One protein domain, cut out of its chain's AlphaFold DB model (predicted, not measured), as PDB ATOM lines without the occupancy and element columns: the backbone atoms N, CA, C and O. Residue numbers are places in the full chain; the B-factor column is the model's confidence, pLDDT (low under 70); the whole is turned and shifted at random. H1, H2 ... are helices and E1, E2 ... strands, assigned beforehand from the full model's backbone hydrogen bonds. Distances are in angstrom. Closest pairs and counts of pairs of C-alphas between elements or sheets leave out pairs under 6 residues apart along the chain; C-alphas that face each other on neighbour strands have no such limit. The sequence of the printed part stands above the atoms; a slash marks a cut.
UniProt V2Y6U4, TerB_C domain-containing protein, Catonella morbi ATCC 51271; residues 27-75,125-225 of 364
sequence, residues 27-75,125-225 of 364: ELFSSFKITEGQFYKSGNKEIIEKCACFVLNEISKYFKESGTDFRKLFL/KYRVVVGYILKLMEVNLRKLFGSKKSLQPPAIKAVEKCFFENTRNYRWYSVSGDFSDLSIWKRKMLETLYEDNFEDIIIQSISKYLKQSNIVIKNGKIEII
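Overview. This is residues 27 to 75 and 125 to 225 of the 364 residues of the protein "TerB_C domain-containing protein" of Catonella morbi ATCC 51271 (UniProt V2Y6U4). Three long helices, H2, H4 and H8, cross at steep angles as the core of an elongated body, with H8 packing on both H2 and H4. H5 and H7 run nearly side by side toward one end, where H6 makes the tip, while the small strand hairpin of E1 and E2 makes the opposite end. A long link, residues 145 to 156, folds back from the end of H4 to H5, and short H3 packs on the later part of H2. The printed part has 150 residues, with eight named helices, H1 to H8 in order, and then two named strands, E1 and E2, an antiparallel sheet in the order E1 - E2. The class is mostly helix; the whole is compact, with a radius of gyration of the C-alphas of 16.6 A, and its spans are 52 by 28 by 26 A.

Arrangement. H1, residues 38 to 41, touches no helix. H2, residues 45 to 65, is close to H1 but not clearly touching it; their closest C-alphas, those of Tyr 40 and Ile 48, are 7.0 A apart. H3, residues 70 to 73, touches H2, whose residues 59 to 64 alone take part; the closest C-alphas are those of Ser 60 and Phe 70, 5.4 A. H4, residues 127 to 144, is close to H2 but not clearly touching it, at a steep tilt of 59 degrees, opposite ways; their closest C-alphas are those of Ala 52 and Met 137, 7.2 A. H5, residues 157 to 163, forms a helical hairpin with H4 and touches its residues 128 to 132 alone, at a steep tilt of 39 degrees, opposite ways; the C-alphas of Val 129 and Val 159 are the closest, at 5.2 A. H6, residues 167 to 176, is close to H5 but not clearly touching it, with the closest C-alphas, those of Lys 161 and Tyr 170, 6.4 A apart. H7, residues 184 to 194, is apart from H6, and close to H5 but not clearly touching it, at a shallow tilt of 14 degrees, opposite ways; the closest C-alphas are those of Phe 163 and Lys 186, 6.3 A. H8, residues 197 to 212, touches residues 51 to 59 of H2 alone, at a steep tilt of 49 degrees, opposite ways, with the C-alphas of Val 55 and Ser 205 closest at 5.5 A. Residues 199 to 206 of H8 alone touch H4, through its residues 136 to 141 alone, at a steep tilt of 55 degrees, the same way; the closest C-alphas are those of Met 137 and Ile 202, 6.5 A. E1, residues 215 to 218, and E2, residues 221 to 224, form a hairpin, with N 216 and O 223 at 2.9 A and N 218 and O 221 at 3.0 A within hydrogen-bond range. Every O i to N i+4 pair is within hydrogen-bond range in H4, H6, H7 and H8; in H2 it is 16 of 17, in H5 0 of 3 with 3 of 4 O i to N i+3 pairs, and H1 and H3 are too short for an i+4 pair.

Along the chain. H1 begins at C-alpha 38, (-0.180, -47.308, -16.388). H2 is 30.5 A long, H4 25.8 A, H8 22.0 A, H7 15.4 A, H6 14.2 A and H5 10.9 A. H8 ends at C-alpha 212, (20.696, -62.315, -14.035), and E2 at C-alpha 224, (11.429, -65.818, -18.709).

Size, cuts and confidence. The two C-alphas farthest apart, those of Arg 168 and Ile 225, are 55.0 A apart. Residues 76 to 124 are not printed, and C-alphas 75 and 125 are 9.7 A apart across that cut, which lies in the link from H3 to H4. Of the links that are printed whole, H4 to H5 is long. The mean pLDDT of the printed part is 82.5; residues under 70 are 43, 146 to 153, 172, 174, 177 and 217 to 225.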
ATOM      1  N   GLU A  27       8.589 -45.483  -2.421       90.62
ATOM      2  CA  GLU A  27       7.574 -44.589  -2.986       90.62
ATOM      3  C   GLU A  27       6.892 -43.701  -1.939       90.62
ATOM      4  O   GLU A  27       6.484 -42.589  -2.270       90.62
ATOM      5  N   LEU A  28       6.853 -44.125  -0.670       87.19
ATOM      6  CA  LEU A  28       6.415 -43.288   0.454       87.19
ATOM      7  C   LEU A  28       7.188 -41.960   0.531       87.19
ATOM      8  O   LEU A  28       6.623 -40.933   0.897       87.19
ATOM      9  N   PHE A  29       8.468 -41.969   0.153       88.19
ATOM     10  CA  PHE A  29       9.357 -40.804   0.147       88.19
ATOM     11  C   PHE A  29       9.512 -40.194  -1.241       88.19
ATOM     12  O   PHE A  29      10.471 -39.468  -1.478       88.19
ATOM     13  N   SER A  30       8.618 -40.499  -2.176       89.81
ATOM     14  CA  SER A  30       8.733 -40.086  -3.566       89.81
ATOM     15  C   SER A  30       7.578 -39.182  -3.983       89.81
ATOM     16  O   SER A  30       6.440 -39.356  -3.558       89.81
ATOM     17  N   SER A  31       7.854 -38.214  -4.859       87.81
ATOM     18  CA  SER A  31       6.805 -37.476  -5.572       87.81
ATOM     19  C   SER A  31       6.243 -38.227  -6.780       87.81
ATOM     20  O   SER A  31       5.290 -37.750  -7.381       87.81
ATOM     21  N   PHE A  32       6.858 -39.341  -7.175       88.62
ATOM     22  CA  PHE A  32       6.453 -40.158  -8.318       88.62
ATOM     23  C   PHE A  32       6.358 -41.627  -7.906       88.62
ATOM     24  O   PHE A  32       7.264 -42.143  -7.248       88.62
ATOM     25  N   LYS A  33       5.273 -42.295  -8.292       89.88
ATOM     26  CA  LYS A  33       4.989 -43.678  -7.913       89.88
ATOM     27  C   LYS A  33       4.849 -44.530  -9.166       89.88
ATOM     28  O   LYS A  33       3.869 -44.407  -9.897       89.88
ATOM     29  N   ILE A  34       5.814 -45.418  -9.371       88.25
ATOM     30  CA  ILE A  34       5.811 -46.396 -10.462       88.25
ATOM     31  C   ILE A  34       4.586 -47.306 -10.318       88.25
ATOM     32  O   ILE A  34       3.922 -47.615 -11.302       88.25
ATOM     33  N   THR A  35       4.241 -47.700  -9.086       87.31
ATOM     34  CA  THR A  35       3.118 -48.615  -8.816       87.31
ATOM     35  C   THR A  35       1.740 -48.044  -9.174       87.31
ATOM     36  O   THR A  35       0.792 -48.808  -9.382       87.31
ATOM     37  N   GLU A  36       1.607 -46.721  -9.284       85.88
ATOM     38  CA  GLU A  36       0.359 -46.062  -9.692       85.88
ATOM     39  C   GLU A  36       0.270 -45.850 -11.215       85.88
ATOM     40  O   GLU A  36      -0.840 -45.717 -11.746       85.88
ATOM     41  N   GLY A  37       1.407 -45.904 -11.920       80.50
ATOM     42  CA  GLY A  37       1.511 -45.673 -13.359       80.50
ATOM     43  C   GLY A  37       0.866 -46.760 -14.224       80.50
ATOM     44  O   GLY A  37       0.761 -47.935 -13.847       80.50
ATOM     45  N   GLN A  38       0.449 -46.383 -15.436       75.31
ATOM     46  CA  GLN A  38      -0.180 -47.308 -16.388       75.31
ATOM     47  C   GLN A  38       0.764 -48.428 -16.837       75.31
ATOM     48  O   GLN A  38       0.335 -49.568 -17.010       75.31
ATOM     49  N   PHE A  39       2.060 -48.132 -16.957       79.81
ATOM     50  CA  PHE A  39       3.087 -49.122 -17.288       79.81
ATOM     51  C   PHE A  39       3.183 -50.257 -16.253       79.81
ATOM     52  O   PHE A  39       3.398 -51.414 -16.603       79.81
ATOM     53  N   TYR A  40       2.963 -49.957 -14.973       83.38
ATOM     54  CA  TYR A  40       2.897 -50.982 -13.937       83.38
ATOM     55  C   TYR A  40       1.588 -51.788 -14.011       83.38
ATOM     56  O   TYR A  40       1.577 -53.009 -13.817       83.38
ATOM     57  N   LYS A  41       0.470 -51.128 -14.332       82.06
ATOM     58  CA  LYS A  41      -0.860 -51.755 -14.412       82.06
ATOM     59  C   LYS A  41      -1.044 -52.665 -15.630       82.06
ATOM     60  O   LYS A  41      -1.776 -53.644 -15.506       82.06
ATOM     61  N   SER A  42      -0.350 -52.406 -16.742       72.12
ATOM     62  CA  SER A  42      -0.462 -53.148 -18.013       72.12
ATOM     63  C   SER A  42       0.037 -54.600 -17.969       72.12
ATOM     64  O   SER A  42      -0.166 -55.349 -18.921       72.12
ATOM     65  N   GLY A  43       0.617 -55.025 -16.842       65.38
ATOM     66  CA  GLY A  43       0.875 -56.430 -16.547       65.38
ATOM     67  C   GLY A  43       2.334 -56.814 -16.703       65.38
ATOM     68  O   GLY A  43       2.658 -57.539 -17.625       65.38
ATOM     69  N   ASN A  44       3.185 -56.357 -15.773       78.50
ATOM     70  CA  ASN A  44       4.543 -56.869 -15.494       78.50
ATOM     71  C   ASN A  44       4.994 -56.524 -14.054       78.50
ATOM     72  O   ASN A  44       6.178 -56.342 -13.773       78.50
ATOM     73  N   LYS A  45       4.029 -56.412 -13.129       87.00
ATOM     74  CA  LYS A  45       4.188 -55.812 -11.790       87.00
ATOM     75  C   LYS A  45       5.380 -56.356 -11.005       87.00
ATOM     76  O   LYS A  45       6.226 -55.588 -10.566       87.00
ATOM     77  N   GLU A  46       5.473 -57.678 -10.880       86.50
ATOM     78  CA  GLU A  46       6.513 -58.328 -10.075       86.50
ATOM     79  C   GLU A  46       7.923 -58.087 -10.634       86.50
ATOM     80  O   GLU A  46       8.874 -57.877  -9.883       86.50
ATOM     81  N   ILE A  47       8.068 -58.083 -11.960       86.56
ATOM     82  CA  ILE A  47       9.360 -57.855 -12.616       86.56
ATOM     83  C   ILE A  47       9.765 -56.392 -12.486       86.56
ATOM     84  O   ILE A  47      10.928 -56.118 -12.200       86.56
ATOM     85  N   ILE A  48       8.812 -55.470 -12.652       88.19
ATOM     86  CA  ILE A  48       9.040 -54.034 -12.479       88.19
ATOM     87  C   ILE A  48       9.480 -53.743 -11.041       88.19
ATOM     88  O   ILE A  48      10.488 -53.068 -10.849       88.19
ATOM     89  N   GLU A  49       8.801 -54.304 -10.034       91.50
ATOM     90  CA  GLU A  49       9.166 -54.109  -8.624       91.50
ATOM     91  C   GLU A  49      10.558 -54.640  -8.308       91.50
ATOM     92  O   GLU A  49      11.384 -53.906  -7.761       91.50
ATOM     93  N   LYS A  50      10.844 -55.894  -8.674       91.12
ATOM     94  CA  LYS A  50      12.150 -56.510  -8.408       91.12
ATOM     95  C   LYS A  50      13.275 -55.800  -9.156       91.12
ATOM     96  O   LYS A  50      14.342 -55.588  -8.582       91.12
ATOM     97  N   CYS A  51      13.034 -55.383 -10.400       90.69
ATOM     98  CA  CYS A  51      14.002 -54.613 -11.171       90.69
ATOM     99  C   CYS A  51      14.257 -53.246 -10.527       90.69
ATOM    100  O   CYS A  51      15.410 -52.881 -10.312       90.69
ATOM    101  N   ALA A  52      13.205 -52.521 -10.139       92.50
ATOM    102  CA  ALA A  52      13.349 -51.228  -9.482       92.50
ATOM    103  C   ALA A  52      14.116 -51.344  -8.153       92.50
ATOM    104  O   ALA A  52      15.048 -50.582  -7.901       92.50
ATOM    105  N   CYS A  53      13.796 -52.352  -7.341       93.56
ATOM    106  CA  CYS A  53      14.505 -52.673  -6.099       93.56
ATOM    107  C   CYS A  53      15.994 -52.995  -6.332       93.56
ATOM    108  O   CYS A  53      16.868 -52.549  -5.583       93.56
ATOM    109  N   PHE A  54      16.308 -53.737  -7.397       93.69
ATOM    110  CA  PHE A  54      17.687 -54.029  -7.791       93.69
ATOM    111  C   PHE A  54      18.444 -52.765  -8.217       93.69
ATOM    112  O   PHE A  54      19.572 -52.537  -7.782       93.69
ATOM    113  N   VAL A  55      17.820 -51.913  -9.029       94.06
ATOM    114  CA  VAL A  55      18.429 -50.659  -9.485       94.06
ATOM    115  C   VAL A  55      18.679 -49.715  -8.308       94.06
ATOM    116  O   VAL A  55      19.768 -49.165  -8.204       94.06
ATOM    117  N   LEU A  56      17.741 -49.587  -7.364       94.31
ATOM    118  CA  LEU A  56      17.933 -48.790  -6.143       94.31
ATOM    119  C   LEU A  56      19.116 -49.288  -5.296       94.31
ATOM    120  O   LEU A  56      19.865 -48.483  -4.741       94.31
ATOM    121  N   ASN A  57      19.320 -50.606  -5.236       94.06
ATOM    122  CA  ASN A  57      20.489 -51.207  -4.596       94.06
ATOM    123  C   ASN A  57      21.804 -50.795  -5.280       94.06
ATOM    124  O   ASN A  57      22.755 -50.411  -4.596       94.06
ATOM    125  N   GLU A  58      21.871 -50.861  -6.612       94.31
ATOM    126  CA  GLU A  58      23.069 -50.478  -7.372       94.31
ATOM    127  C   GLU A  58      23.322 -48.965  -7.304       94.31
ATOM    128  O   GLU A  58      24.448 -48.550  -7.034       94.31
ATOM    129  N   ILE A  59      22.274 -48.142  -7.403       93.88
ATOM    130  CA  ILE A  59      22.340 -46.694  -7.166       93.88
ATOM    131  C   ILE A  59      22.905 -46.417  -5.768       93.88
ATOM    132  O   ILE A  59      23.834 -45.626  -5.608       93.88
ATOM    133  N   SER A  60      22.412 -47.104  -4.733       93.75
ATOM    134  CA  SER A  60      22.927 -46.921  -3.374       93.75
ATOM    135  C   SER A  60      24.415 -47.268  -3.239       93.75
ATOM    136  O   SER A  60      25.059 -46.715  -2.342       93.75
ATOM    137  N   LYS A  61      24.961 -48.180  -4.055       93.81
ATOM    138  CA  LYS A  61      26.404 -48.472  -4.099       93.81
ATOM    139  C   LYS A  61      27.156 -47.365  -4.828       93.81
ATOM    140  O   LYS A  61      28.117 -46.845  -4.270       93.81
ATOM    141  N   TYR A  62      26.650 -46.939  -5.981       93.88
ATOM    142  CA  TYR A  62      27.220 -45.852  -6.774       93.88
ATOM    143  C   TYR A  62      27.397 -44.565  -5.955       93.88
ATOM    144  O   TYR A  62      28.498 -44.040  -5.833       93.88
ATOM    145  N   PHE A  63      26.349 -44.126  -5.250       93.06
ATOM    146  CA  PHE A  63      26.432 -42.941  -4.390       93.06
ATOM    147  C   PHE A  63      27.479 -43.075  -3.270       93.06
ATOM    148  O   PHE A  63      28.098 -42.078  -2.893       93.06
ATOM    149  N   LYS A  64      27.698 -44.290  -2.741       93.31
ATOM    150  CA  LYS A  64      28.753 -44.547  -1.744       93.31
ATOM    151  C   LYS A  64      30.146 -44.427  -2.347       93.31
ATOM    152  O   LYS A  64      31.021 -43.867  -1.689       93.31
ATOM    153  N   GLU A  65      30.339 -44.911  -3.569       92.25
ATOM    154  CA  GLU A  65      31.602 -44.797  -4.307       92.25
ATOM    155  C   GLU A  65      31.937 -43.332  -4.619       92.25
ATOM    156  O   GLU A  65      33.065 -42.901  -4.376       92.25
ATOM    157  N   SER A  66      30.941 -42.517  -4.980       89.00
ATOM    158  CA  SER A  66      31.084 -41.057  -5.141       89.00
ATOM    159  C   SER A  66      31.252 -40.302  -3.802       89.00
ATOM    160  O   SER A  66      31.454 -39.084  -3.742       89.00
ATOM    161  N   GLY A  67      31.224 -41.016  -2.672       89.88
ATOM    162  CA  GLY A  67      31.522 -40.483  -1.344       89.88
ATOM    163  C   GLY A  67      30.362 -39.737  -0.683       89.88
ATOM    164  O   GLY A  67      30.600 -38.835   0.130       89.88
ATOM    165  N   THR A  68      29.123 -40.097  -1.012       92.69
ATOM    166  CA  THR A  68      27.907 -39.679  -0.303       92.69
ATOM    167  C   THR A  68      27.058 -40.902   0.068       92.69
ATOM    168  O   THR A  68      27.485 -42.039  -0.079       92.69
ATOM    169  N   ASP A  69      25.888 -40.707   0.669       91.06
ATOM    170  CA  ASP A  69      25.043 -41.825   1.100       91.06
ATOM    171  C   ASP A  69      23.591 -41.575   0.715       91.06
ATOM    172  O   ASP A  69      22.939 -40.690   1.276       91.06
ATOM    173  N   PHE A  70      23.093 -42.388  -0.218       90.31
ATOM    174  CA  PHE A  70      21.721 -42.344  -0.722       90.31
ATOM    175  C   PHE A  70      20.677 -42.411   0.405       90.31
ATOM    176  O   PHE A  70      19.654 -41.728   0.364       90.31
ATOM    177  N   ARG A  71      20.986 -43.133   1.491       91.06
ATOM    178  CA  ARG A  71      20.107 -43.282   2.665       91.06
ATOM    179  C   ARG A  71      19.775 -41.949   3.335       91.06
ATOM    180  O   ARG A  71      18.720 -41.820   3.951       91.06
ATOM    181  N   LYS A  72      20.632 -40.932   3.198       89.50
ATOM    182  CA  LYS A  72      20.405 -39.602   3.790       89.50
ATOM    183  C   LYS A  72      19.160 -38.903   3.246       89.50
ATOM    184  O   LYS A  72      18.614 -38.060   3.952       89.50
ATOM    185  N   LEU A  73      18.687 -39.272   2.053       88.44
ATOM    186  CA  LEU A  73      17.437 -38.746   1.492       88.44
ATOM    187  C   LEU A  73      16.205 -39.168   2.312       88.44
ATOM    188  O   LEU A  73      15.222 -38.438   2.349       88.44
ATOM    189  N   PHE A  74      16.288 -40.294   3.024       88.06
ATOM    190  CA  PHE A  74      15.188 -40.885   3.798       88.06
ATOM    191  C   PHE A  74      15.277 -40.577   5.303       88.06
ATOM    192  O   PHE A  74      14.338 -40.819   6.051       88.06
ATOM    193  N   LEU A  75      16.414 -40.040   5.761       86.75
ATOM    194  CA  LEU A  75      16.702 -39.758   7.175       86.75
ATOM    195  C   LEU A  75      16.477 -38.288   7.560       86.75
ATOM    196  O   LEU A  75      16.875 -37.862   8.650       86.75
ATOM    197  N   LYS A 125      10.906 -33.628   2.421       83.88
ATOM    198  CA  LYS A 125      12.106 -32.811   2.167       83.88
ATOM    199  C   LYS A 125      12.773 -33.101   0.828       83.88
ATOM    200  O   LYS A 125      13.106 -32.172   0.095       83.88
ATOM    201  N   TYR A 126      12.969 -34.382   0.528       88.94
ATOM    202  CA  TYR A 126      13.693 -34.841  -0.657       88.94
ATOM    203  C   TYR A 126      12.814 -35.657  -1.602       88.94
ATOM    204  O   TYR A 126      13.330 -36.349  -2.480       88.94
ATOM    205  N   ARG A 127      11.485 -35.534  -1.476       89.25
ATOM    206  CA  ARG A 127      10.545 -36.349  -2.253       89.25
ATOM    207  C   ARG A 127      10.707 -36.214  -3.764       89.25
ATOM    208  O   ARG A 127      10.555 -37.181  -4.499       89.25
ATOM    209  N   VAL A 128      11.066 -35.013  -4.215       88.50
ATOM    210  CA  VAL A 128      11.300 -34.699  -5.631       88.50
ATOM    211  C   VAL A 128      12.563 -35.386  -6.148       88.50
ATOM    212  O   VAL A 128      12.591 -35.823  -7.291       88.50
ATOM    213  N   VAL A 129      13.589 -35.532  -5.302       90.81
ATOM    214  CA  VAL A 129      14.840 -36.225  -5.651       90.81
ATOM    215  C   VAL A 129      14.569 -37.710  -5.878       90.81
ATOM    216  O   VAL A 129      14.956 -38.266  -6.901       90.81
ATOM    217  N   VAL A 130      13.857 -38.350  -4.946       91.12
ATOM    218  CA  VAL A 130      13.483 -39.768  -5.070       91.12
ATOM    219  C   VAL A 130      12.558 -39.968  -6.273       91.12
ATOM    220  O   VAL A 130      12.781 -40.874  -7.071       91.12
ATOM    221  N   GLY A 131      11.586 -39.071  -6.468       90.50
ATOM    222  CA  GLY A 131      10.679 -39.115  -7.616       90.50
ATOM    223  C   GLY A 131      11.372 -38.948  -8.961       90.50
ATOM    224  O   GLY A 131      11.026 -39.647  -9.907       90.50
ATOM    225  N   TYR A 132      12.388 -38.088  -9.046       91.12
ATOM    226  CA  TYR A 132      13.225 -37.949 -10.236       91.12
ATOM    227  C   TYR A 132      13.907 -39.270 -10.605       91.12
ATOM    228  O   TYR A 132      13.821 -39.705 -11.751       91.12
ATOM    229  N   ILE A 133      14.521 -39.938  -9.624       91.94
ATOM    230  CA  ILE A 133      15.214 -41.217  -9.831       91.94
ATOM    231  C   ILE A 133      14.228 -42.296 -10.281       91.94
ATOM    232  O   ILE A 133      14.465 -42.954 -11.292       91.94
ATOM    233  N   LEU A 134      13.098 -42.447  -9.583       92.62
ATOM    234  CA  LEU A 134      12.081 -43.437  -9.951       92.62
ATOM    235  C   LEU A 134      11.491 -43.166 -11.341       92.62
ATOM    236  O   LEU A 134      11.269 -44.104 -12.105       92.62
ATOM    237  N   LYS A 135      11.300 -41.896 -11.706       90.25
ATOM    238  CA  LYS A 135      10.812 -41.522 -13.033       90.25
ATOM    239  C   LYS A 135      11.836 -41.836 -14.125       90.25
ATOM    240  O   LYS A 135      11.459 -42.419 -15.135       90.25
ATOM    241  N   LEU A 136      13.123 -41.539 -13.921       89.38
ATOM    242  CA  LEU A 136      14.190 -41.944 -14.851       89.38
ATOM    243  C   LEU A 136      14.261 -43.463 -15.028       89.38
ATOM    244  O   LEU A 136      14.446 -43.952 -16.144       89.38
ATOM    245  N   MET A 137      14.097 -44.211 -13.938       90.62
ATOM    246  CA  MET A 137      14.047 -45.668 -13.985       90.62
ATOM    247  C   MET A 137      12.868 -46.150 -14.829       90.62
ATOM    248  O   MET A 137      13.061 -46.979 -15.715       90.62
ATOM    249  N   GLU A 138      11.667 -45.615 -14.610       89.19
ATOM    250  CA  GLU A 138      10.487 -46.008 -15.379       89.19
ATOM    251  C   GLU A 138      10.604 -45.647 -16.863       89.19
ATOM    252  O   GLU A 138      10.298 -46.489 -17.705       89.19
ATOM    253  N   VAL A 139      11.099 -44.451 -17.201       87.94
ATOM    254  CA  VAL A 139      11.359 -44.047 -18.596       87.94
ATOM    255  C   VAL A 139      12.252 -45.077 -19.291       87.94
ATOM    256  O   VAL A 139      11.945 -45.531 -20.395       87.94
ATOM    257  N   ASN A 140      13.340 -45.483 -18.637       87.56
ATOM    258  CA  ASN A 140      14.286 -46.438 -19.206       87.56
ATOM    259  C   ASN A 140      13.737 -47.870 -19.248       87.56
ATOM    260  O   ASN A 140      13.982 -48.585 -20.219       87.56
ATOM    261  N   LEU A 141      12.926 -48.273 -18.266       86.12
ATOM    262  CA  LEU A 141      12.181 -49.529 -18.333       86.12
ATOM    263  C   LEU A 141      11.232 -49.513 -19.538       86.12
ATOM    264  O   LEU A 141      11.330 -50.397 -20.383       86.12
ATOM    265  N   ARG A 142      10.377 -48.496 -19.686       83.81
ATOM    266  CA  ARG A 142       9.423 -48.375 -20.805       83.81
ATOM    267  C   ARG A 142      10.112 -48.484 -22.168       83.81
ATOM    268  O   ARG A 142       9.651 -49.264 -23.002       83.81
ATOM    269  N   LYS A 143      11.243 -47.790 -22.359       82.31
ATOM    270  CA  LYS A 143      12.075 -47.888 -23.575       82.31
ATOM    271  C   LYS A 143      12.527 -49.327 -23.845       82.31
ATOM    272  O   LYS A 143      12.374 -49.821 -24.958       82.31
ATOM    273  N   LEU A 144      13.048 -50.020 -22.830       78.25
ATOM    274  CA  LEU A 144      13.530 -51.401 -22.957       78.25
ATOM    275  C   LEU A 144      12.401 -52.415 -23.176       78.25
ATOM    276  O   LEU A 144      12.576 -53.378 -23.919       78.25
ATOM    277  N   PHE A 145      11.235 -52.190 -22.570       73.62
ATOM    278  CA  PHE A 145      10.041 -53.006 -22.781       73.62
ATOM    279  C   PHE A 145       9.317 -52.687 -24.094       73.62
ATOM    280  O   PHE A 145       8.287 -53.296 -24.367       73.62
ATOM    281  N   GLY A 146       9.823 -51.763 -24.919       66.62
ATOM    282  CA  GLY A 146       9.163 -51.365 -26.165       66.62
ATOM    283  C   GLY A 146       7.757 -50.807 -25.937       66.62
ATOM    284  O   GLY A 146       6.900 -50.923 -26.812       66.62
ATOM    285  N   SER A 147       7.501 -50.253 -24.748       64.12
ATOM    286  CA  SER A 147       6.247 -49.573 -24.454       64.12
ATOM    287  C   SER A 147       6.173 -48.339 -25.340       64.12
ATOM    288  O   SER A 147       7.073 -47.501 -25.292       64.12
ATOM    289  N   LYS A 148       5.100 -48.219 -26.125       53.66
ATOM    290  CA  LYS A 148       4.855 -47.028 -26.942       53.66
ATOM    291  C   LYS A 148       4.684 -45.772 -26.047       53.66
ATOM    292  O   LYS A 148       5.163 -44.713 -26.441       53.66
ATOM    293  N   LYS A 149       4.171 -45.939 -24.803       57.50
ATOM    294  CA  LYS A 149       3.836 -44.871 -23.823       57.50
ATOM    295  C   LYS A 149       5.042 -44.034 -23.435       57.50
ATOM    296  O   LYS A 149       5.768 -44.387 -22.499       57.50
ATOM    297  N   SER A 150       5.226 -42.906 -24.115       58.00
ATOM    298  CA  SER A 150       6.312 -41.966 -23.841       58.00
ATOM    299  C   SER A 150       6.078 -41.224 -22.525       58.00
ATOM    300  O   SER A 150       5.096 -40.507 -22.352       58.00
ATOM    301  N   LEU A 151       7.002 -41.392 -21.581       69.81
ATOM    302  CA  LEU A 151       7.086 -40.571 -20.379       69.81
ATOM    303  C   LEU A 151       8.255 -39.605 -20.570       69.81
ATOM    304  O   LEU A 151       9.386 -40.033 -20.802       69.81
ATOM    305  N   GLN A 152       7.993 -38.300 -20.490       68.00
ATOM    306  CA  GLN A 152       9.048 -37.301 -20.657       68.00
ATOM    307  C   GLN A 152      10.067 -37.396 -19.506       68.00
ATOM    308  O   GLN A 152       9.653 -37.478 -18.338       68.00
ATOM    309  N   PRO A 153      11.382 -37.362 -19.798       66.19
ATOM    310  CA  PRO A 153      12.406 -37.360 -18.766       66.19
ATOM    311  C   PRO A 153      12.256 -36.107 -17.886       66.19
ATOM    312  O   PRO A 153      12.004 -35.009 -18.391       66.19
ATOM    313  N   PRO A 154      12.342 -36.244 -16.556       70.25
ATOM    314  CA  PRO A 154      12.145 -35.121 -15.652       70.25
ATOM    315  C   PRO A 154      13.266 -34.082 -15.772       70.25
ATOM    316  O   PRO A 154      14.437 -34.417 -15.917       70.25
ATOM    317  N   ALA A 155      12.918 -32.801 -15.625       73.75
ATOM    318  CA  ALA A 155      13.907 -31.733 -15.541       73.75
ATOM    319  C   ALA A 155      14.582 -31.719 -14.156       73.75
ATOM    320  O   ALA A 155      13.927 -31.511 -13.130       73.75
ATOM    321  N   ILE A 156      15.911 -31.851 -14.129       80.62
ATOM    322  CA  ILE A 156      16.717 -31.871 -12.895       80.62
ATOM    323  C   ILE A 156      16.642 -30.558 -12.084       80.62
ATOM    324  O   ILE A 156      16.857 -30.560 -10.876       80.62
ATOM    325  N   LYS A 157      16.216 -29.437 -12.688       79.69
ATOM    326  CA  LYS A 157      16.074 -28.132 -12.003       79.69
ATOM    327  C   LYS A 157      15.187 -28.183 -10.749       79.69
ATOM    328  O   LYS A 157      15.462 -27.507  -9.760       79.69
ATOM    329  N   ALA A 158      14.123 -28.989 -10.763       77.12
ATOM    330  CA  ALA A 158      13.249 -29.145  -9.597       77.12
ATOM    331  C   ALA A 158      13.955 -29.872  -8.435       77.12
ATOM    332  O   ALA A 158      13.707 -29.563  -7.268       77.12
ATOM    333  N   VAL A 159      14.863 -30.795  -8.763       83.69
ATOM    334  CA  VAL A 159      15.688 -31.557  -7.817       83.69
ATOM    335  C   VAL A 159      16.694 -30.640  -7.128       83.69
ATOM    336  O   VAL A 159      16.822 -30.696  -5.905       83.69
ATOM    337  N   GLU A 160      17.345 -29.739  -7.873       83.69
ATOM    338  CA  GLU A 160      18.311 -28.783  -7.314       83.69
ATOM    339  C   GLU A 160      17.720 -27.978  -6.163       83.69
ATOM    340  O   GLU A 160      18.292 -27.915  -5.072       83.69
ATOM    341  N   LYS A 161      16.538 -27.398  -6.393       82.19
ATOM    342  CA  LYS A 161      15.868 -26.506  -5.447       82.19
ATOM    343  C   LYS A 161      15.639 -27.170  -4.085       82.19
ATOM    344  O   LYS A 161      15.663 -26.476  -3.070       82.19
ATOM    345  N   CYS A 162      15.466 -28.494  -4.034       83.56
ATOM    346  CA  CYS A 162      15.253 -29.245  -2.791       83.56
ATOM    347  C   CYS A 162      16.480 -29.294  -1.868       83.56
ATOM    348  O   CYS A 162      16.326 -29.480  -0.658       83.56
ATOM    349  N   PHE A 163      17.694 -29.118  -2.394       85.19
ATOM    350  CA  PHE A 163      18.910 -29.165  -1.577       85.19
ATOM    351  C   PHE A 163      19.195 -27.846  -0.847       85.19
ATOM    352  O   PHE A 163      19.840 -27.851   0.212       85.19
ATOM    353  N   PHE A 164      18.661 -26.733  -1.349       82.69
ATOM    354  CA  PHE A 164      18.850 -25.410  -0.764       82.69
ATOM    355  C   PHE A 164      17.862 -25.147   0.373       82.69
ATOM    356  O   PHE A 164      16.695 -25.533   0.341       82.69
ATOM    357  N   GLU A 165      18.344 -24.490   1.426       72.00
ATOM    358  CA  GLU A 165      17.551 -24.241   2.636       72.00
ATOM    359  C   GLU A 165      16.517 -23.134   2.447       72.00
ATOM    360  O   GLU A 165      15.457 -23.162   3.068       72.00
ATOM    361  N   ASN A 166      16.811 -22.169   1.575       75.31
ATOM    362  CA  ASN A 166      15.910 -21.081   1.242       75.31
ATOM    363  C   ASN A 166      16.088 -20.645  -0.224       75.31
ATOM    364  O   ASN A 166      17.064 -20.983  -0.898       75.31
ATOM    365  N   THR A 167      15.135 -19.850  -0.708       71.56
ATOM    366  CA  THR A 167      15.101 -19.342  -2.086       71.56
ATOM    367  C   THR A 167      16.223 -18.359  -2.415       71.56
ATOM    368  O   THR A 167      16.592 -18.251  -3.581       71.56
ATOM    369  N   ARG A 168      16.791 -17.653  -1.427       74.19
ATOM    370  CA  ARG A 168      17.927 -16.741  -1.644       74.19
ATOM    371  C   ARG A 168      19.204 -17.513  -1.943       74.19
ATOM    372  O   ARG A 168      19.887 -17.154  -2.891       74.19
ATOM    373  N   ASN A 169      19.472 -18.587  -1.201       75.19
ATOM    374  CA  ASN A 169      20.635 -19.444  -1.424       75.19
ATOM    375  C   ASN A 169      20.566 -20.080  -2.820       75.19
ATOM    376  O   ASN A 169      21.541 -20.050  -3.559       75.19
ATOM    377  N   TYR A 170      19.385 -20.569  -3.225       77.69
ATOM    378  CA  TYR A 170      19.198 -21.086  -4.585       77.69
ATOM    379  C   TYR A 170      19.389 -20.000  -5.650       77.69
ATOM    380  O   TYR A 170      20.046 -20.232  -6.658       77.69
ATOM    381  N   ARG A 171      18.852 -18.794  -5.425       74.69
ATOM    382  CA  ARG A 171      19.019 -17.671  -6.356       74.69
ATOM    383  C   ARG A 171      20.488 -17.271  -6.501       74.69
ATOM    384  O   ARG A 171      20.919 -16.987  -7.611       74.69
ATOM    385  N   TRP A 172      21.248 -17.265  -5.409       69.88
ATOM    386  CA  TRP A 172      22.685 -17.005  -5.446       69.88
ATOM    387  C   TRP A 172      23.420 -18.071  -6.263       69.88
ATOM    388  O   TRP A 172      24.089 -17.718  -7.230       69.88
ATOM    389  N   TYR A 173      23.185 -19.355  -5.973       74.75
ATOM    390  CA  TYR A 173      23.704 -20.472  -6.768       74.75
ATOM    391  C   TYR A 173      23.350 -20.357  -8.257       74.75
ATOM    392  O   TYR A 173      24.225 -20.490  -9.100       74.75
ATOM    393  N   SER A 174      22.099 -20.042  -8.605       69.69
ATOM    394  CA  SER A 174      21.671 -19.939 -10.011       69.69
ATOM    395  C   SER A 174      22.432 -18.876 -10.814       69.69
ATOM    396  O   SER A 174      22.428 -18.915 -12.041       69.69
ATOM    397  N   VAL A 175      23.075 -17.928 -10.124       71.62
ATOM    398  CA  VAL A 175      23.899 -16.869 -10.717       71.62
ATOM    399  C   VAL A 175      25.392 -17.206 -10.636       71.62
ATOM    400  O   VAL A 175      26.124 -16.906 -11.574       71.62
ATOM    401  N   SER A 176      25.858 -17.804  -9.535       72.56
ATOM    402  CA  SER A 176      27.282 -18.081  -9.292       72.56
ATOM    403  C   SER A 176      27.759 -19.446  -9.799       72.56
ATOM    404  O   SER A 176      28.955 -19.618 -10.020       72.56
ATOM    405  N   GLY A 177      26.856 -20.416  -9.948       67.38
ATOM    406  CA  GLY A 177      27.165 -21.821 -10.224       67.38
ATOM    407  C   GLY A 177      27.861 -22.554  -9.069       67.38
ATOM    408  O   GLY A 177      28.358 -23.659  -9.271       67.38
ATOM    409  N   ASP A 178      27.935 -21.961  -7.872       70.38
ATOM    410  CA  ASP A 178      28.741 -22.484  -6.764       70.38
ATOM    411  C   ASP A 178      27.896 -23.208  -5.701       70.38
ATOM    412  O   ASP A 178      26.956 -22.654  -5.124       70.38
ATOM    413  N   PHE A 179      28.271 -24.452  -5.399       70.44
ATOM    414  CA  PHE A 179      27.672 -25.282  -4.352       70.44
ATOM    415  C   PHE A 179      28.284 -25.048  -2.957       70.44
ATOM    416  O   PHE A 179      28.083 -25.866  -2.047       70.44
ATOM    417  N   SER A 180      29.065 -23.983  -2.767       73.69
ATOM    418  CA  SER A 180      29.738 -23.631  -1.508       73.69
ATOM    419  C   SER A 180      28.794 -23.572  -0.305       73.69
ATOM    420  O   SER A 180      29.137 -24.110   0.749       73.69
ATOM    421  N   ASP A 181      27.578 -23.055  -0.492       75.31
ATOM    422  CA  ASP A 181      26.542 -22.944   0.548       75.31
ATOM    423  C   ASP A 181      25.916 -24.288   0.963       75.31
ATOM    424  O   ASP A 181      25.216 -24.383   1.976       75.31
ATOM    425  N   LEU A 182      26.137 -25.356   0.190       82.81
ATOM    426  CA  LEU A 182      25.631 -26.683   0.513       82.81
ATOM    427  C   LEU A 182      26.601 -27.435   1.420       82.81
ATOM    428  O   LEU A 182      27.809 -27.488   1.190       82.81
ATOM    429  N   SER A 183      26.043 -28.136   2.410       86.31
ATOM    430  CA  SER A 183      26.802 -29.127   3.174       86.31
ATOM    431  C   SER A 183      27.430 -30.163   2.234       86.31
ATOM    432  O   SER A 183      26.789 -30.562   1.259       86.31
ATOM    433  N   ILE A 184      28.615 -30.669   2.587       87.44
ATOM    434  CA  ILE A 184      29.419 -31.599   1.768       87.44
ATOM    435  C   ILE A 184      28.580 -32.737   1.169       87.44
ATOM    436  O   ILE A 184      28.705 -33.046  -0.009       87.44
ATOM    437  N   TRP A 185      27.691 -33.344   1.961       89.25
ATOM    438  CA  TRP A 185      26.885 -34.469   1.483       89.25
ATOM    439  C   TRP A 185      25.851 -34.067   0.419       89.25
ATOM    440  O   TRP A 185      25.627 -34.838  -0.506       89.25
ATOM    441  N   LYS A 186      25.236 -32.879   0.540       89.31
ATOM    442  CA  LYS A 186      24.254 -32.354  -0.426       89.31
ATOM    443  C   LYS A 186      24.929 -31.990  -1.740       89.31
ATOM    444  O   LYS A 186      24.394 -32.305  -2.792       89.31
ATOM    445  N   ARG A 187      26.107 -31.361  -1.655       87.69
ATOM    446  CA  ARG A 187      26.935 -31.042  -2.820       87.69
ATOM    447  C   ARG A 187      27.287 -32.308  -3.591       87.69
ATOM    448  O   ARG A 187      26.889 -32.427  -4.738       87.69
ATOM    449  N   LYS A 188      27.898 -33.289  -2.919       89.88
ATOM    450  CA  LYS A 188      28.236 -34.574  -3.541       89.88
ATOM    451  C   LYS A 188      27.020 -35.302  -4.109       89.88
ATOM    452  O   LYS A 188      27.104 -35.870  -5.178       89.88
ATOM    453  N   MET A 189      25.880 -35.273  -3.410       91.38
ATOM    454  CA  MET A 189      24.634 -35.865  -3.913       91.38
ATOM    455  C   MET A 189      24.200 -35.233  -5.242       91.38
ATOM    456  O   MET A 189      23.823 -35.954  -6.156       91.38
ATOM    457  N   LEU A 190      24.255 -33.901  -5.347       88.94
ATOM    458  CA  LEU A 190      23.929 -33.193  -6.583       88.94
ATOM    459  C   LEU A 190      24.955 -33.449  -7.681       88.94
ATOM    460  O   LEU A 190      24.550 -33.759  -8.792       88.94
ATOM    461  N   GLU A 191      26.249 -33.371  -7.371       89.12
ATOM    462  CA  GLU A 191      27.329 -33.677  -8.318       89.12
ATOM    463  C   GLU A 191      27.136 -35.075  -8.920       89.12
ATOM    464  O   GLU A 191      27.098 -35.207 -10.136       89.12
ATOM    465  N   THR A 192      26.875 -36.093  -8.094       90.44
ATOM    466  CA  THR A 192      26.620 -37.467  -8.557       90.44
ATOM    467  C   THR A 192      25.349 -37.602  -9.405       90.44
ATOM    468  O   THR A 192      25.309 -38.429 -10.307       90.44
ATOM    469  N   LEU A 193      24.304 -36.807  -9.147       88.62
ATOM    470  CA  LEU A 193      23.095 -36.786  -9.986       88.62
ATOM    471  C   LEU A 193      23.314 -36.076 -11.331       88.62
ATOM    472  O   LEU A 193      22.568 -36.335 -12.273       88.62
ATOM    473  N   TYR A 194      24.289 -35.167 -11.386       85.31
ATOM    474  CA  TYR A 194      24.668 -34.393 -12.567       85.31
ATOM    475  C   TYR A 194      25.728 -35.063 -13.433       85.31
ATOM    476  O   TYR A 194      25.943 -34.622 -14.558       85.31
ATOM    477  N   GLU A 195      26.405 -36.090 -12.925       85.56
ATOM    478  CA  GLU A 195      27.337 -36.875 -13.722       85.56
ATOM    479  C   GLU A 195      26.609 -37.450 -14.942       85.56
ATOM    480  O   GLU A 195      25.584 -38.119 -14.802       85.56
ATOM    481  N   ASP A 196      27.168 -37.226 -16.134       78.31
ATOM    482  CA  ASP A 196      26.588 -37.685 -17.407       78.31
ATOM    483  C   ASP A 196      26.308 -39.201 -17.403       78.31
ATOM    484  O   ASP A 196      25.362 -39.682 -18.019       78.31
ATOM    485  N   ASN A 197      27.092 -39.951 -16.625       85.31
ATOM    486  CA  ASN A 197      26.978 -41.400 -16.495       85.31
ATOM    487  C   ASN A 197      25.838 -41.852 -15.563       85.31
ATOM    488  O   ASN A 197      25.598 -43.054 -15.455       85.31
ATOM    489  N   PHE A 198      25.146 -40.959 -14.847       88.75
ATOM    490  CA  PHE A 198      24.142 -41.375 -13.861       88.75
ATOM    491  C   PHE A 198      22.976 -42.139 -14.509       88.75
ATOM    492  O   PHE A 198      22.562 -43.189 -14.007       88.75
ATOM    493  N   GLU A 199      22.470 -41.657 -15.648       88.62
ATOM    494  CA  GLU A 199      21.437 -42.376 -16.405       88.62
ATOM    495  C   GLU A 199      21.979 -43.700 -16.969       88.62
ATOM    496  O   GLU A 199      21.300 -44.728 -16.898       88.62
ATOM    497  N   ASP A 200      23.235 -43.723 -17.420       89.25
ATOM    498  CA  ASP A 200      23.888 -44.946 -17.895       89.25
ATOM    499  C   ASP A 200      23.992 -46.010 -16.796       89.25
ATOM    500  O   ASP A 200      23.778 -47.193 -17.066       89.25
ATOM    501  N   ILE A 201      24.242 -45.622 -15.542       91.56
ATOM    502  CA  ILE A 201      24.241 -46.545 -14.399       91.56
ATOM    503  C   ILE A 201      22.862 -47.182 -14.212       91.56
ATOM    504  O   ILE A 201      22.775 -48.387 -13.949       91.56
ATOM    505  N   ILE A 202      21.778 -46.422 -14.392       91.31
ATOM    506  CA  ILE A 202      20.410 -46.956 -14.344       91.31
ATOM    507  C   ILE A 202      20.211 -47.976 -15.468       91.31
ATOM    508  O   ILE A 202      19.796 -49.109 -15.206       91.31
ATOM    509  N   ILE A 203      20.565 -47.622 -16.704       90.25
ATOM    510  CA  ILE A 203      20.413 -48.489 -17.884       90.25
ATOM    511  C   ILE A 203      21.232 -49.782 -17.736       90.25
ATOM    512  O   ILE A 203      20.731 -50.888 -17.989       90.25
ATOM    513  N   GLN A 204      22.482 -49.672 -17.283       91.19
ATOM    514  CA  GLN A 204      23.365 -50.810 -17.028       91.19
ATOM    515  C   GLN A 204      22.821 -51.702 -15.910       91.19
ATOM    516  O   GLN A 204      22.851 -52.929 -16.039       91.19
ATOM    517  N   SER A 205      22.275 -51.111 -14.846       92.44
ATOM    518  CA  SER A 205      21.680 -51.847 -13.725       92.44
ATOM    519  C   SER A 205      20.432 -52.620 -14.149       92.44
ATOM    520  O   SER A 205      20.300 -53.798 -13.809       92.44
ATOM    521  N   ILE A 206      19.558 -52.015 -14.960       90.31
ATOM    522  CA  ILE A 206      18.394 -52.704 -15.538       90.31
ATOM    523  C   ILE A 206      18.865 -53.875 -16.409       90.31
ATOM    524  O   ILE A 206      18.415 -55.009 -16.239       90.31
ATOM    525  N   SER A 207      19.830 -53.635 -17.298       88.19
ATOM    526  CA  SER A 207      20.385 -54.669 -18.181       88.19
ATOM    527  C   SER A 207      21.016 -55.827 -17.399       88.19
ATOM    528  O   SER A 207      20.855 -56.995 -17.760       88.19
ATOM    529  N   LYS A 208      21.722 -55.521 -16.307       91.06
ATOM    530  CA  LYS A 208      22.316 -56.506 -15.397       91.06
ATOM    531  C   LYS A 208      21.243 -57.359 -14.724       91.06
ATOM    532  O   LYS A 208      21.381 -58.581 -14.710       91.06
ATOM    533  N   TYR A 209      20.164 -56.743 -14.242       90.31
ATOM    534  CA  TYR A 209      19.033 -57.457 -13.651       90.31
ATOM    535  C   TYR A 209      18.360 -58.412 -14.647       90.31
ATOM    536  O   TYR A 209      18.120 -59.577 -14.320       90.31
ATOM    537  N   LEU A 210      18.098 -57.948 -15.875       85.31
ATOM    538  CA  LEU A 210      17.470 -58.765 -16.920       85.31
ATOM    539  C   LEU A 210      18.326 -59.990 -17.270       85.31
ATOM    540  O   LEU A 210      17.800 -61.102 -17.342       85.31
ATOM    541  N   LYS A 211      19.651 -59.812 -17.391       84.81
ATOM    542  CA  LYS A 211      20.603 -60.912 -17.617       84.81
ATOM    543  C   LYS A 211      20.614 -61.916 -16.464       84.81
ATOM    544  O   LYS A 211      20.553 -63.113 -16.707       84.81
ATOM    545  N   GLN A 212      20.675 -61.443 -15.217       86.81
ATOM    546  CA  GLN A 212      20.696 -62.315 -14.035       86.81
ATOM    547  C   GLN A 212      19.392 -63.095 -13.853       86.81
ATOM    548  O   GLN A 212      19.408 -64.225 -13.371       86.81
ATOM    549  N   SER A 213      18.274 -62.503 -14.261       79.44
ATOM    550  CA  SER A 213      16.946 -63.104 -14.133       79.44
ATOM    551  C   SER A 213      16.557 -63.974 -15.336       79.44
ATOM    552  O   SER A 213      15.439 -64.483 -15.367       79.44
ATOM    553  N   ASN A 214      17.449 -64.145 -16.326       77.94
ATOM    554  CA  ASN A 214      17.185 -64.828 -17.602       77.94
ATOM    555  C   ASN A 214      15.918 -64.316 -18.312       77.94
ATOM    556  O   ASN A 214      15.158 -65.081 -18.911       77.94
ATOM    557  N   ILE A 215      15.677 -63.008 -18.221       77.31
ATOM    558  CA  ILE A 215      14.526 -62.357 -18.839       77.31
ATOM    559  C   ILE A 215      14.932 -61.886 -20.230       77.31
ATOM    560  O   ILE A 215      15.873 -61.106 -20.380       77.31
ATOM    561  N   VAL A 216      14.184 -62.316 -21.242       70.62
ATOM    562  CA  VAL A 216      14.311 -61.810 -22.607       70.62
ATOM    563  C   VAL A 216      13.028 -61.094 -22.989       70.62
ATOM    564  O   VAL A 216      11.928 -61.617 -22.841       70.62
ATOM    565  N   ILE A 217      13.177 -59.867 -23.477       66.56
ATOM    566  CA  ILE A 217      12.067 -59.052 -23.957       66.56
ATOM    567  C   ILE A 217      12.018 -59.222 -25.475       66.56
ATOM    568  O   ILE A 217      12.943 -58.802 -26.172       66.56
ATOM    569  N   LYS A 218      10.958 -59.841 -26.000       59.34
ATOM    570  CA  LYS A 218      10.696 -59.920 -27.446       59.34
ATOM    571  C   LYS A 218       9.403 -59.185 -27.757       59.34
ATOM    572  O   LYS A 218       8.351 -59.552 -27.239       59.34
ATOM    573  N   ASN A 219       9.473 -58.159 -28.606       53.12
ATOM    574  CA  ASN A 219       8.311 -57.379 -29.060       53.12
ATOM    575  C   ASN A 219       7.386 -56.932 -27.904       53.12
ATOM    576  O   ASN A 219       6.169 -57.083 -27.978       53.12
ATOM    577  N   GLY A 220       7.975 -56.459 -26.800       57.81
ATOM    578  CA  GLY A 220       7.253 -55.994 -25.610       57.81
ATOM    579  C   GLY A 220       6.617 -57.071 -24.728       57.81
ATOM    580  O   GLY A 220       6.015 -56.746 -23.706       57.81
ATOM    581  N   LYS A 221       6.792 -58.358 -25.054       58.62
ATOM    582  CA  LYS A 221       6.436 -59.475 -24.173       58.62
ATOM    583  C   LYS A 221       7.664 -59.978 -23.425       58.62
ATOM    584  O   LYS A 221       8.726 -60.196 -24.012       58.62
ATOM    585  N   ILE A 222       7.500 -60.156 -22.119       63.09
ATOM    586  CA  ILE A 222       8.522 -60.714 -21.239       63.09
ATOM    587  C   ILE A 222       8.475 -62.240 -21.343       63.09
ATOM    588  O   ILE A 222       7.508 -62.869 -20.919       63.09
ATOM    589  N   GLU A 223       9.543 -62.839 -21.859       60.59
ATOM    590  CA  GLU A 223       9.782 -64.279 -21.810       60.59
ATOM    591  C   GLU A 223      10.840 -64.564 -20.735       60.59
ATOM    592  O   GLU A 223      11.993 -64.149 -20.848       60.59
ATOM    593  N   ILE A 224      10.460 -65.274 -19.669       63.66
ATOM    594  CA  ILE A 224      11.429 -65.818 -18.709       63.66
ATOM    595  C   ILE A 224      11.964 -67.115 -19.309       63.66
ATOM    596  O   ILE A 224      11.239 -68.111 -19.398       63.66
ATOM    597  N   ILE A 225      13.227 -67.117 -19.728       57.59
ATOM    598  CA  ILE A 225      13.865 -68.324 -20.241       57.59
ATOM    599  C   ILE A 225      14.228 -69.193 -19.038       57.59
ATOM    600  O   ILE A 225      15.136 -68.875 -18.270       57.59
TER     601      ILE A 225